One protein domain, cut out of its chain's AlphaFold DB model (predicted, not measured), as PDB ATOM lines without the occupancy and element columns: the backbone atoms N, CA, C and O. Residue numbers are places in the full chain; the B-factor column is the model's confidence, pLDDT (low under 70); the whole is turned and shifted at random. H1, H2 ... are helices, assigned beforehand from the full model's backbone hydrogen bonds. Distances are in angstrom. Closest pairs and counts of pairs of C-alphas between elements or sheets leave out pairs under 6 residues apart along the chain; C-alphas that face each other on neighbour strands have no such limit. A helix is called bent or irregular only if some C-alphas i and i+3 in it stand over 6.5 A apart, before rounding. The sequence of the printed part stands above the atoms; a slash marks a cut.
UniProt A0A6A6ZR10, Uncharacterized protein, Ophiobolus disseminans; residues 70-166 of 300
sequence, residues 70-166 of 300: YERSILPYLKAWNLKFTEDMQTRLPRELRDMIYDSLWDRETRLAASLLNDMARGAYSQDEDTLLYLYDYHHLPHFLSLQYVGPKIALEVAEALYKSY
ATOM      1  N   TYR A  70      -5.067  20.603 111.558       81.94
ATOM      2  CA  TYR A  70      -5.831  20.005 110.470       81.94
ATOM      3  C   TYR A  70      -5.909  20.968 109.286       81.94
ATOM      4  O   TYR A  70      -5.453  20.630 108.195       81.94
ATOM      5  N   GLU A  71      -6.350  22.204 109.527       85.25
ATOM      6  CA  GLU A  71      -6.495  23.223 108.484       85.25
ATOM      7  C   GLU A  71      -5.151  23.683 107.897       85.25
ATOM      8  O   GLU A  71      -5.041  23.881 106.689       85.25
ATOM      9  N   ARG A  72      -4.103  23.831 108.724       85.44
ATOM     10  CA  ARG A  72      -2.803  24.370 108.274       85.44
ATOM     11  C   ARG A  72      -1.846  23.334 107.697       85.44
ATOM     12  O   ARG A  72      -0.921  23.717 106.986       85.44
ATOM     13  N   SER A  73      -1.991  22.055 108.039       85.44
ATOM     14  CA  SER A  73      -0.998  21.031 107.682       85.44
ATOM     15  C   SER A  73      -1.616  19.811 107.019       85.44
ATOM     16  O   SER A  73      -1.132  19.389 105.971       85.44
ATOM     17  N   ILE A  74      -2.690  19.260 107.588       87.31
ATOM     18  CA  ILE A  74      -3.291  18.025 107.070       87.31
ATOM     19  C   ILE A  74      -4.042  18.301 105.764       87.31
ATOM     20  O   ILE A  74      -3.767  17.632 104.770       87.31
ATOM     21  N   LEU A  75      -4.921  19.310 105.720       89.50
ATOM     22  CA  LEU A  75      -5.682  19.654 104.512       89.50
ATOM     23  C   LEU A  75      -4.775  20.002 103.316       89.50
ATOM     24  O   LEU A  75      -4.965  19.404 102.255       89.50
ATOM     25  N   PRO A  76      -3.750  20.876 103.438       93.62
ATOM     26  CA  PRO A  76      -2.839  21.149 102.326       93.62
ATOM     27  C   PRO A  76      -2.069  19.910 101.866       93.62
ATOM     28  O   PRO A  76      -1.909  19.711 100.663       93.62
ATOM     29  N   TYR A  77      -1.628  19.055 102.799       94.12
ATOM     30  CA  TYR A  77      -0.967  17.795 102.456       94.12
ATOM     31  C   TYR A  77      -1.900  16.867 101.672       94.12
ATOM     32  O   TYR A  77      -1.504  16.355 100.627       94.12
ATOM     33  N   LEU A  78      -3.145  16.684 102.127       93.00
ATOM     34  CA  LEU A  78      -4.136  15.856 101.437       93.00
ATOM     35  C   LEU A  78      -4.447  16.395 100.038       93.00
ATOM     36  O   LEU A  78      -4.497  15.609  99.095       93.00
ATOM     37  N   LYS A  79      -4.620  17.713  99.883       95.75
ATOM     38  CA  LYS A  79      -4.846  18.354  98.577       95.75
ATOM     39  C   LYS A  79      -3.654  18.129  97.642       95.75
ATOM     40  O   LYS A  79      -3.828  17.620  96.539       95.75
ATOM     41  N   ALA A  80      -2.435  18.409  98.103       97.06
ATOM     42  CA  ALA A  80      -1.219  18.237  97.305       97.06
ATOM     43  C   ALA A  80      -0.962  16.772  96.914       97.06
ATOM     44  O   ALA A  80      -0.590  16.487  95.774       97.06
ATOM     45  N   TRP A  81      -1.166  15.839  97.848       97.44
ATOM     46  CA  TRP A  81      -0.994  14.413  97.589       97.44
ATOM     47  C   TRP A  81      -2.017  13.901  96.571       97.44
ATOM     48  O   TRP A  81      -1.624  13.246  95.606       97.44
ATOM     49  N   ASN A  82      -3.305  14.235  96.744       97.31
ATOM     50  CA  ASN A  82      -4.356  13.814  95.814       97.31
ATOM     51  C   ASN A  82      -4.138  14.409  94.420       97.31
ATOM     52  O   ASN A  82      -4.210  13.663  93.449       97.31
ATOM     53  N   LEU A  83      -3.769  15.692  94.313       97.88
ATOM     54  CA  LEU A  83      -3.503  16.326  93.019       97.88
ATOM     55  C   LEU A  83      -2.411  15.572  92.263       97.88
ATOM     56  O   LEU A  83      -2.632  15.142  91.131       97.88
ATOM     57  N   LYS A  84      -1.276  15.323  92.925       98.06
ATOM     58  CA  LYS A  84      -0.163  14.569  92.340       98.06
ATOM     59  C   LYS A  84      -0.582  13.158  91.930       98.06
ATOM     60  O   LYS A  84      -0.268  12.724  90.825       98.06
ATOM     61  N   PHE A  85      -1.301  12.449  92.799       97.69
ATOM     62  CA  PHE A  85      -1.798  11.108  92.497       97.69
ATOM     63  C   PHE A  85      -2.704  11.111  91.260       97.69
ATOM     64  O   PHE A  85      -2.550  10.275  90.372       97.69
ATOM     65  N   THR A  86      -3.626  12.068  91.168       97.56
ATOM     66  CA  THR A  86      -4.551  12.163  90.038       97.56
ATOM     67  C   THR A  86      -3.882  12.611  88.743       97.56
ATOM     68  O   THR A  86      -4.265  12.137  87.675       97.56
ATOM     69  N   GLU A  87      -2.833  13.429  88.814       97.94
ATOM     70  CA  GLU A  87      -1.990  13.775  87.667       97.94
ATOM     71  C   GLU A  87      -1.225  12.546  87.148       97.94
ATOM     72  O   GLU A  87      -1.258  12.245  85.950       97.94
ATOM     73  N   ASP A  88      -0.608  11.773  88.046       98.12
ATOM     74  CA  ASP A  88       0.032  10.494  87.713       98.12
ATOM     75  C   ASP A  88      -0.983   9.511  87.100       98.12
ATOM     76  O   ASP A  88      -0.701   8.854  86.098       98.12
ATOM     77  N   MET A  89      -2.198   9.439  87.650       97.81
ATOM     78  CA  MET A  89      -3.277   8.603  87.121       97.81
ATOM     79  C   MET A  89      -3.696   9.042  85.712       97.81
ATOM     80  O   MET A  89      -3.841   8.209  84.818       97.81
ATOM     81  N   GLN A  90      -3.863  10.347  85.487       97.44
ATOM     82  CA  GLN A  90      -4.270  10.896  84.196       97.44
ATOM     83  C   GLN A  90      -3.211  10.692  83.107       97.44
ATOM     84  O   GLN A  90      -3.562  10.504  81.941       97.44
ATOM     85  N   THR A  91      -1.931  10.764  83.470       98.06
ATOM     86  CA  THR A  91      -0.805  10.639  82.531       98.06
ATOM     87  C   THR A  91      -0.460   9.190  82.206       98.06
ATOM     88  O   THR A  91      -0.007   8.913  81.097       98.06
ATOM     89  N   ARG A  92      -0.676   8.259  83.144       98.25
ATOM     90  CA  ARG A  92      -0.257   6.854  82.995       98.25
ATOM     91  C   ARG A  92      -1.379   5.910  82.594       98.25
ATOM     92  O   ARG A  92      -1.095   4.873  82.001       98.25
ATOM     93  N   LEU A  93      -2.625   6.225  82.937       98.25
ATOM     94  CA  LEU A  93      -3.763   5.365  82.630       98.25
ATOM     95  C   LEU A  93      -4.569   5.938  81.461       98.25
ATOM     96  O   LEU A  93      -4.835   7.139  81.449       98.25
ATOM     97  N   PRO A  94      -5.016   5.110  80.505       98.00
ATOM     98  CA  PRO A  94      -6.010   5.515  79.520       98.00
ATOM     99  C   PRO A  94      -7.377   5.759  80.187       98.00
ATOM    100  O   PRO A  94      -7.607   5.355  81.332       98.00
ATOM    101  N   ARG A  95      -8.287   6.446  79.481       97.00
ATOM    102  CA  ARG A  95      -9.597   6.874  80.015       97.00
ATOM    103  C   ARG A  95     -10.411   5.693  80.539       97.00
ATOM    104  O   ARG A  95     -10.997   5.796  81.606       97.00
ATOM    105  N   GLU A  96     -10.375   4.572  79.835       97.44
ATOM    106  CA  GLU A  96     -11.153   3.369  80.124       97.44
ATOM    107  C   GLU A  96     -10.744   2.740  81.464       97.44
ATOM    108  O   GLU A  96     -11.599   2.360  82.258       97.44
ATOM    109  N   LEU A  97      -9.438   2.690  81.761       98.06
ATOM    110  CA  LEU A  97      -8.959   2.197  83.056       98.06
ATOM    111  C   LEU A  97      -9.291   3.167  84.193       98.06
ATOM    112  O   LEU A  97      -9.548   2.724  85.311       98.06
ATOM    113  N   ARG A  98      -9.318   4.479  83.926       97.94
ATOM    114  CA  ARG A  98      -9.769   5.462  84.922       97.94
ATOM    115  C   ARG A  98     -11.263   5.334  85.204       97.94
ATOM    116  O   ARG A  98     -11.642   5.375  86.365       97.94
ATOM    117  N   ASP A  99     -12.084   5.098  84.184       96.69
ATOM    118  CA  ASP A  99     -13.523   4.866  84.355       96.69
ATOM    119  C   ASP A  99     -13.801   3.653  85.256       96.69
ATOM    120  O   ASP A  99     -14.625   3.749  86.161       96.69
ATOM    121  N   MET A 100     -13.023   2.569  85.127       96.62
ATOM    122  CA  MET A 100     -13.101   1.431  86.057       96.62
ATOM    123  C   MET A 100     -12.771   1.819  87.507       96.62
ATOM    124  O   MET A 100     -13.393   1.314  88.443       96.62
ATOM    125  N   ILE A 101     -11.795   2.712  87.712       96.81
ATOM    126  CA  ILE A 101     -11.469   3.238  89.045       96.81
ATOM    127  C   ILE A 101     -12.640   4.072  89.565       96.81
ATOM    128  O   ILE A 101     -13.067   3.864  90.699       96.81
ATOM    129  N   TYR A 102     -13.201   4.972  88.758       96.50
ATOM    130  CA  TYR A 102     -14.319   5.820  89.176       96.50
ATOM    131  C   TYR A 102     -15.566   5.009  89.531       96.50
ATOM    132  O   TYR A 102     -16.205   5.294  90.541       96.50
ATOM    133  N   ASP A 103     -15.861   3.952  88.778       93.06
ATOM    134  CA  ASP A 103     -16.949   3.029  89.103       93.06
ATOM    135  C   ASP A 103     -16.742   2.361  90.471       93.06
ATOM    136  O   ASP A 103     -17.702   2.176  91.222       93.06
ATOM    137  N   SER A 104     -15.490   2.046  90.827       94.19
ATOM    138  CA  SER A 104     -15.144   1.491  92.143       94.19
ATOM    139  C   SER A 104     -15.202   2.516  93.281       94.19
ATOM    140  O   SER A 104     -15.487   2.137  94.415       94.19
ATOM    141  N   LEU A 105     -14.974   3.806  92.991       93.88
ATOM    142  CA  LEU A 105     -15.114   4.890  93.970       93.88
ATOM    143  C   LEU A 105     -16.576   5.125  94.345       93.88
ATOM    144  O   LEU A 105     -16.856   5.494  95.480       93.88
ATOM    145  N   TRP A 106     -17.499   4.900  93.406       91.94
ATOM    146  CA  TRP A 106     -18.938   5.030  93.613       91.94
ATOM    147  C   TRP A 106     -19.559   3.749  94.164       91.94
ATOM    148  O   TRP A 106     -20.446   3.146  93.549       91.94
ATOM    149  N   ASP A 107     -19.113   3.337  95.342       89.88
ATOM    150  CA  ASP A 107     -19.719   2.250  96.104       89.88
ATOM    151  C   ASP A 107     -21.065   2.650  96.747       89.88
ATOM    152  O   ASP A 107     -21.618   3.731  96.532       89.88
ATOM    153  N   ARG A 108     -21.649   1.752  97.546       85.75
ATOM    154  CA  ARG A 108     -22.936   2.022  98.201       85.75
ATOM    155  C   ARG A 108     -22.858   3.192  99.187       85.75
ATOM    156  O   ARG A 108     -23.831   3.933  99.295       85.75
ATOM    157  N   GLU A 109     -21.764   3.333  99.925       86.38
ATOM    158  CA  GLU A 109     -21.628   4.336 100.984       86.38
ATOM    159  C   GLU A 109     -21.437   5.734 100.397       86.38
ATOM    160  O   GLU A 109     -22.175   6.661 100.726       86.38
ATOM    161  N   THR A 110     -20.529   5.866  99.436       87.19
ATOM    162  CA  THR A 110     -20.304   7.111  98.696       87.19
ATOM    163  C   THR A 110     -21.531   7.529  97.890       87.19
ATOM    164  O   THR A 110     -21.831   8.721  97.825       87.19
ATOM    165  N   ARG A 111     -22.317   6.579  97.357       83.12
ATOM    166  CA  ARG A 111     -23.626   6.871  96.739       83.12
ATOM    167  C   ARG A 111     -24.655   7.400  97.736       83.12
ATOM    168  O   ARG A 111     -25.478   8.239  97.378       83.12
ATOM    169  N   LEU A 112     -24.630   6.919  98.980       80.88
ATOM    170  CA  LEU A 112     -25.486   7.449 100.042       80.88
ATOM    171  C   LEU A 112     -25.038   8.848 100.460       80.88
ATOM    172  O   LEU A 112     -25.887   9.718 100.586       80.88
ATOM    173  N   ALA A 113     -23.736   9.111 100.588       76.56
ATOM    174  CA  ALA A 113     -23.236  10.477 100.776       76.56
ATOM    175  C   ALA A 113     -23.650  11.379  99.598       76.56
ATOM    176  O   ALA A 113     -24.094  12.513  99.778       76.56
ATOM    177  N   ALA A 114     -23.641  10.818  98.388       72.38
ATOM    178  CA  ALA A 114     -24.155  11.455  97.190       72.38
ATOM    179  C   ALA A 114     -25.684  11.688  97.203       72.38
ATOM    180  O   ALA A 114     -26.194  12.415  96.351       72.38
ATOM    181  N   SER A 115     -26.450  11.179  98.177       74.81
ATOM    182  CA  SER A 115     -27.847  11.597  98.341       74.81
ATOM    183  C   SER A 115     -27.953  13.080  98.691       74.81
ATOM    184  O   SER A 115     -28.922  13.719  98.286       74.81
ATOM    185  N   LEU A 116     -26.937  13.643  99.360       75.25
ATOM    186  CA  LEU A 116     -26.818  15.085  99.575       75.25
ATOM    187  C   LEU A 116     -26.829  15.843  98.240       75.25
ATOM    188  O   LEU A 116     -27.364  16.940  98.157       75.25
ATOM    189  N   LEU A 117     -26.335  15.231  97.162       72.31
ATOM    190  CA  LEU A 117     -26.349  15.823  95.824       72.31
ATOM    191  C   LEU A 117     -27.744  15.936  95.259       72.31
ATOM    192  O   LEU A 117     -28.037  16.918  94.588       72.31
ATOM    193  N   ASN A 118     -28.612  14.961  95.539       73.62
ATOM    194  CA  ASN A 118     -30.015  15.114  95.194       73.62
ATOM    195  C   ASN A 118     -30.562  16.363  95.885       73.62
ATOM    196  O   ASN A 118     -31.251  17.150  95.252       73.62
ATOM    197  N   ASP A 119     -30.207  16.602  97.143       81.19
ATOM    198  CA  ASP A 119     -30.670  17.775  97.878       81.19
ATOM    199  C   ASP A 119     -30.036  19.084  97.375       81.19
ATOM    200  O   ASP A 119     -30.740  20.087  97.230       81.19
ATOM    201  N   MET A 120     -28.760  19.081  96.980       78.62
ATOM    202  CA  MET A 120     -28.110  20.223  96.320       78.62
ATOM    203  C   MET A 120     -28.719  20.515  94.943       78.62
ATOM    204  O   MET A 120     -29.005  21.670  94.623       78.62
ATOM    205  N   ALA A 121     -28.979  19.483  94.140       73.38
ATOM    206  CA  ALA A 121     -29.613  19.594  92.828       73.38
ATOM    207  C   ALA A 121     -31.069  20.085  92.938       73.38
ATOM    208  O   ALA A 121     -31.573  20.761  92.044       73.38
ATOM    209  N   ARG A 122     -31.732  19.815  94.070       76.88
ATOM    210  CA  ARG A 122     -33.065  20.338  94.423       76.88
ATOM    211  C   ARG A 122     -33.042  21.761  94.966       76.88
ATOM    212  O   ARG A 122     -34.088  22.406  95.008       76.88
ATOM    213  N   GLY A 123     -31.881  22.247  95.391       76.00
ATOM    214  CA  GLY A 123     -31.753  23.551  96.027       76.00
ATOM    215  C   GLY A 123     -32.081  23.619  97.493       76.00
ATOM    216  O   GLY A 123     -32.428  24.696  97.966       76.00
ATOM    217  N   ALA A 124     -31.983  22.499  98.203       79.19
ATOM    218  CA  ALA A 124     -32.073  22.506  99.656       79.19
ATOM    219  C   ALA A 124     -30.860  23.195 100.311       79.19
ATOM    220  O   ALA A 124     -30.961  23.633 101.452       79.19
ATOM    221  N   TYR A 125     -29.743  23.313  99.587       75.38
ATOM    222  CA  TYR A 125     -28.504  23.926 100.059       75.38
ATOM    223  C   TYR A 125     -28.104  25.122  99.192       75.38
ATOM    224  O   TYR A 125     -28.364  25.136  97.981       75.38
ATOM    225  N   SER A 126     -27.466  26.112  99.831       71.00
ATOM    226  CA  SER A 126     -26.738  27.171  99.126       71.00
ATOM    227  C   SER A 126     -25.669  26.520  98.256       71.00
ATOM    228  O   SER A 126     -24.962  25.622  98.710       71.00
ATOM    229  N   GLN A 127     -25.594  26.937  96.998       70.81
ATOM    230  CA  GLN A 127     -24.586  26.472  96.052       70.81
ATOM    231  C   GLN A 127     -23.484  27.527  95.946       70.81
ATOM    232  O   GLN A 127     -23.182  28.011  94.866       70.81
ATOM    233  N   ASP A 128     -22.939  27.983  97.067       85.44
ATOM    234  CA  ASP A 128     -21.689  28.735  97.005       85.44
ATOM    235  C   ASP A 128     -20.502  27.768  97.092       85.44
ATOM    236  O   ASP A 128     -20.591  26.665  97.644       85.44
ATOM    237  N   GLU A 129     -19.398  28.170  96.466       85.19
ATOM    238  CA  GLU A 129     -18.172  27.376  96.391       85.19
ATOM    239  C   GLU A 129     -17.600  27.093  97.792       85.19
ATOM    240  O   GLU A 129     -17.096  25.998  98.046       85.19
ATOM    241  N   ASP A 130     -17.775  28.032  98.728       88.00
ATOM    242  CA  ASP A 130     -17.326  27.917 100.118       88.00
ATOM    243  C   ASP A 130     -18.072  26.808 100.876       88.00
ATOM    244  O   ASP A 130     -17.458  26.015 101.595       88.00
ATOM    245  N   THR A 131     -19.389  26.692 100.681       88.62
ATOM    246  CA  THR A 131     -20.212  25.629 101.272       88.62
ATOM    247  C   THR A 131     -19.781  24.266 100.749       88.62
ATOM    248  O   THR A 131     -19.643  23.325 101.531       88.62
ATOM    249  N   LEU A 132     -19.522  24.140  99.445       87.62
ATOM    250  CA  LEU A 132     -19.016  22.887  98.881       87.62
ATOM    251  C   LEU A 132     -17.638  22.541  99.435       87.62
ATOM    252  O   LEU A 132     -17.408  21.395  99.816       87.62
ATOM    253  N   LEU A 133     -16.742  23.523  99.530       88.06
ATOM    254  CA  LEU A 133     -15.418  23.317 100.097       88.06
ATOM    255  C   LEU A 133     -15.492  22.829 101.546       88.06
ATOM    256  O   LEU A 133     -14.817  21.863 101.896       88.06
ATOM    257  N   TYR A 134     -16.371  23.428 102.351       89.94
ATOM    258  CA  TYR A 134     -16.659  22.961 103.701       89.94
ATOM    259  C   TYR A 134     -17.161  21.510 103.704       89.94
ATOM    260  O   TYR A 134     -16.667  20.677 104.460       89.94
ATOM    261  N   LEU A 135     -18.101  21.154 102.827       89.56
ATOM    262  CA  LEU A 135     -18.599  19.779 102.749       89.56
ATOM    263  C   LEU A 135     -17.498  18.775 102.374       89.56
ATOM    264  O   LEU A 135     -17.504  17.657 102.889       89.56
ATOM    265  N   TYR A 136     -16.543  19.159 101.525       89.19
ATOM    266  CA  TYR A 136     -15.388  18.321 101.207       89.19
ATOM    267  C   TYR A 136     -14.422  18.204 102.388       89.19
ATOM    268  O   TYR A 136     -14.134  17.092 102.815       89.19
ATOM    269  N   ASP A 137     -13.964  19.324 102.955       88.19
ATOM    270  CA  ASP A 137     -12.923  19.343 103.997       88.19
ATOM    271  C   ASP A 137     -13.361  18.632 105.298       88.19
ATOM    272  O   ASP A 137     -12.512  18.162 106.064       88.19
ATOM    273  N   TYR A 138     -14.676  18.495 105.513       85.25
ATOM    274  CA  TYR A 138     -15.294  17.777 106.636       85.25
ATOM    275  C   TYR A 138     -15.896  16.409 106.250       85.25
ATOM    276  O   TYR A 138     -16.670  15.833 107.015       85.25
ATOM    277  N   HIS A 139     -15.525  15.863 105.085       82.38
ATOM    278  CA  HIS A 139     -15.903  14.523 104.606       82.38
ATOM    279  C   HIS A 139     -17.416  14.270 104.452       82.38
ATOM    280  O   HIS A 139     -17.860  13.122 104.435       82.38
ATOM    281  N   HIS A 140     -18.226  15.319 104.311       85.69
ATOM    282  CA  HIS A 140     -19.637  15.182 103.942       85.69
ATOM    283  C   HIS A 140     -19.807  14.843 102.461       85.69
ATOM    284  O   HIS A 140     -20.776  14.183 102.083       85.69
ATOM    285  N   LEU A 141     -18.855  15.278 101.632       89.00
ATOM    286  CA  LEU A 141     -18.741  14.895 100.235       89.00
ATOM    287  C   LEU A 141     -17.372  14.257  99.958       89.00
ATOM    288  O   LEU A 141     -16.368  14.662 100.550       89.00
ATOM    289  N   PRO A 142     -17.293  13.284  99.034       91.94
ATOM    290  CA  PRO A 142     -16.023  12.671  98.676       91.94
ATOM    291  C   PRO A 142     -15.037  13.672  98.062       91.94
ATOM    292  O   PRO A 142     -15.380  14.419  97.146       91.94
ATOM    293  N   HIS A 143     -13.776  13.637  98.499       93.88
ATOM    294  CA  HIS A 143     -12.733  14.551  98.010       93.88
ATOM    295  C   HIS A 143     -12.460  14.424  96.508       93.88
ATOM    296  O   HIS A 143     -12.029  15.385  95.880       93.88
ATOM    297  N   PHE A 144     -12.728  13.262  95.913       94.88
ATOM    298  CA  PHE A 144     -12.508  13.022  94.487       94.88
ATOM    299  C   PHE A 144     -13.470  13.785  93.558       94.88
ATOM    300  O   PHE A 144     -13.322  13.723  92.343       94.88
ATOM    301  N   LEU A 145     -14.441  14.516  94.115       93.19
ATOM    302  CA  LEU A 145     -15.275  15.481  93.392       93.19
ATOM    303  C   LEU A 145     -14.776  16.928  93.520       93.19
ATOM    304  O   LEU A 145     -15.275  17.816  92.833       93.19
ATOM    305  N   SER A 146     -13.822  17.190  94.413       95.00
ATOM    306  CA  SER A 146     -13.362  18.542  94.697       95.00
ATOM    307  C   SER A 146     -12.250  18.966  93.745       95.00
ATOM    308  O   SER A 146     -11.183  18.347  93.690       95.00
ATOM    309  N   LEU A 147     -12.455  20.102  93.076       96.19
ATOM    310  CA  LEU A 147     -11.451  20.738  92.219       96.19
ATOM    311  C   LEU A 147     -10.105  20.935  92.928       96.19
ATOM    312  O   LEU A 147      -9.055  20.778  92.310       96.19
ATOM    313  N   GLN A 148     -10.128  21.247  94.228       96.19
ATOM    314  CA  GLN A 148      -8.917  21.517  95.007       96.19
ATOM    315  C   GLN A 148      -8.122  20.256  95.359       96.19
ATOM    316  O   GLN A 148      -6.948  20.359  95.708       96.19
ATOM    317  N   TYR A 149      -8.749  19.079  95.296       96.81
ATOM    318  CA  TYR A 149      -8.106  17.811  95.638       96.81
ATOM    319  C   TYR A 149      -7.651  17.040  94.409       96.81
ATOM    320  O   TYR A 149      -6.608  16.404  94.468       96.81
ATOM    321  N   VAL A 150      -8.411  17.069  93.312       97.56
ATOM    322  CA  VAL A 150      -8.123  16.230  92.134       97.56
ATOM    323  C   VAL A 150      -7.942  17.016  90.836       97.56
ATOM    324  O   VAL A 150      -7.606  16.451  89.798       97.56
ATOM    325  N   GLY A 151      -8.149  18.330  90.872       97.31
ATOM    326  CA  GLY A 151      -8.098  19.176  89.689       97.31
ATOM    327  C   GLY A 151      -9.350  19.056  88.808       97.31
ATOM    328  O   GLY A 151     -10.154  18.130  88.947       97.31
ATOM    329  N   PRO A 152      -9.536  19.999  87.870       97.12
ATOM    330  CA  PRO A 152     -10.794  20.156  87.139       97.12
ATOM    331  C   PRO A 152     -11.129  18.974  86.241       97.12
ATOM    332  O   PRO A 152     -12.270  18.524  86.205       97.12
ATOM    333  N   LYS A 153     -10.133  18.434  85.537       97.38
ATOM    334  CA  LYS A 153     -10.366  17.349  84.588       97.38
ATOM    335  C   LYS A 153     -10.805  16.068  85.289       97.38
ATOM    336  O   LYS A 153     -11.782  15.464  84.871       97.38
ATOM    337  N   ILE A 154     -10.120  15.671  86.358       97.81
ATOM    338  CA  ILE A 154     -10.460  14.446  87.085       97.81
ATOM    339  C   ILE A 154     -11.767  14.620  87.860       97.81
ATOM    340  O   ILE A 154     -12.597  13.720  87.827       97.81
ATOM    341  N   ALA A 155     -12.013  15.789  88.462       97.12
ATOM    342  CA  ALA A 155     -13.298  16.072  89.103       97.12
ATOM    343  C   ALA A 155     -14.472  15.945  88.114       97.12
ATOM    344  O   ALA A 155     -15.474  15.301  88.427       97.12
ATOM    345  N   LEU A 156     -14.330  16.495  86.900       97.31
ATOM    346  CA  LEU A 156     -15.316  16.348  85.827       97.31
ATOM    347  C   LEU A 156     -15.504  14.877  85.434       97.31
ATOM    348  O   LEU A 156     -16.629  14.390  85.392       97.31
ATOM    349  N   GLU A 157     -14.408  14.155  85.197       97.69
ATOM    350  CA  GLU A 157     -14.420  12.734  84.839       97.69
ATOM    351  C   GLU A 157     -15.146  11.864  85.887       97.69
ATOM    352  O   GLU A 157     -15.938  10.987  85.529       97.69
ATOM    353  N   VAL A 158     -14.915  12.130  87.177       96.06
ATOM    354  CA  VAL A 158     -15.545  11.428  88.304       96.06
ATOM    355  C   VAL A 158     -17.023  11.797  88.444       96.06
ATOM    356  O   VAL A 158     -17.855  10.921  88.703       96.06
ATOM    357  N   ALA A 159     -17.370  13.073  88.250       94.56
ATOM    358  CA  ALA A 159     -18.756  13.521  88.228       94.56
ATOM    359  C   ALA A 159     -19.526  12.868  87.069       94.56
ATOM    360  O   ALA A 159     -20.631  12.374  87.271       94.56
ATOM    361  N   GLU A 160     -18.943  12.767  85.872       94.94
ATOM    362  CA  GLU A 160     -19.545  12.024  84.758       94.94
ATOM    363  C   GLU A 160     -19.823  10.560  85.126       94.94
ATOM    364  O   GLU A 160     -20.913  10.053  84.848       94.94
ATOM    365  N   ALA A 161     -18.859   9.885  85.764       94.44
ATOM    366  CA  ALA A 161     -19.017   8.502  86.215       94.44
ATOM    367  C   ALA A 161     -20.169   8.357  87.221       94.44
ATOM    368  O   ALA A 161     -20.968   7.427  87.110       94.44
ATOM    369  N   LEU A 162     -20.345   9.322  88.132       91.44
ATOM    370  CA  LEU A 162     -21.487   9.341  89.043       91.44
ATOM    371  C   LEU A 162     -22.818   9.340  88.283       91.44
ATOM    372  O   LEU A 162     -23.675   8.498  88.548       91.44
ATOM    373  N   TYR A 163     -22.998  10.262  87.331       89.62
ATOM    374  CA  TYR A 163     -24.241  10.359  86.557       89.62
ATOM    375  C   TYR A 163     -24.505   9.094  85.729       89.62
ATOM    376  O   TYR A 163     -25.654   8.660  85.627       89.62
ATOM    377  N   LYS A 164     -23.454   8.456  85.198       89.00
ATOM    378  CA  LYS A 164     -23.553   7.158  84.509       89.00
ATOM    379  C   LYS A 164     -23.915   6.012  85.462       89.00
ATOM    380  O   LYS A 164     -24.656   5.115  85.074       89.00
ATOM    381  N   SER A 165     -23.459   6.055  86.715       86.81
ATOM    382  CA  SER A 165     -23.731   5.008  87.712       86.81
ATOM    383  C   SER A 165     -25.198   4.940  88.168       86.81
ATOM    384  O   SER A 165     -25.630   3.916  88.702       86.81
ATOM    385  N   TYR A 166     -25.984   6.001  87.943       82.38
ATOM    386  CA  TYR A 166     -27.412   6.050  88.283       82.38
ATOM    387  C   TYR A 166     -28.320   5.277  87.317       82.38
ATOM    388  O   TYR A 166     -29.515   5.140  87.594       82.38
TER     389      TYR A 166
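Overview. This is residues 70 to 166 of the 300 residues of an uncharacterized protein of Ophiobolus disseminans (UniProt A0A6A6ZR10). The long helix H1 and the shorter H2 make a V, and H6 is set across it, its beginning packed on H1 and its later part on H2. From H2 the short helices H3 and H4 continue in an arc, and a loop leads to H5, which turns back toward H1, leaving a loose outer side where H3, H4 and H5 touch no helix. The printed part has 97 residues with six named helices, H1 to H6 in order, and no named strand; the class is all helix. The whole is compact, with a radius of gyration of the C-alphas of 13.6 A and spans of 39 by 37 by 21 A.

Arrangement. Start with H1, residues 70 to 92, and pass to H2, residues 95 to 105. They are close but not clearly touching, with the closest C-alphas, Met 89 and Arg 98, 7.5 A apart, and run opposite ways at a steep tilt of 38 degrees, only just more than shallow. Next come H3, residues 108 to 113, and H4, residues 115 to 122; H2 and H3 meet only through their link, as do H3 and H4. Go on to H5, residues 129 to 137: it is close to H1 but not clearly touching, about perpendicular at 89 degrees, with the closest C-alphas, Leu 75 and Asp 137, 7.3 A apart. Look last at H6, residues 147 to 165, which has a kink of 80 degrees near residue 154. With residues 148 to 154 alone it touches H1, where the closest C-alphas, Lys 79 and Tyr 149, are 4.4 A apart; the two run the same way at a steep tilt of 62 degrees. With residues 157 to 165 alone it touches H2, about perpendicular at 83 degrees, where the closest C-alphas, Tyr 102 and Val 158, are 5.8 A apart. H5 and H6 are near each other, while H4 and H6 are apart. In H2, H3, H4 and H5 every O i to N i+4 pair is within hydrogen-bond range; in H1 it is 17 of 19 pairs and in H6 12 of 15.

Along the chain. Find C-alpha 70 at (-5.831, 20.005, 110.470); from there H1 runs 31.0 A to C-alpha 92 at (-0.257, 6.854, 82.995). It is irregular, but only just: C-alphas 72 and 75 are 6.7 A apart. H2 measures 15.1 A, H3 8.8 A, H4 10.9 A and H5 12.2 A. H6 runs 20.5 A to C-alpha 165 at (-23.731, 5.008, 87.712) and is irregular, with C-alphas 149 and 152 9.2 A apart.

Size, cuts and confidence. The two C-alphas farthest apart, those of Arg 92 and Ala 124, are 39.2 A apart. The printed part has no cut, and no link is long. Residues 126 to 131, of which 129 to 131 belong to H5, stand free. The mean pLDDT of the printed part is 90.0, that of H4 is 76, and no printed residue is under 70.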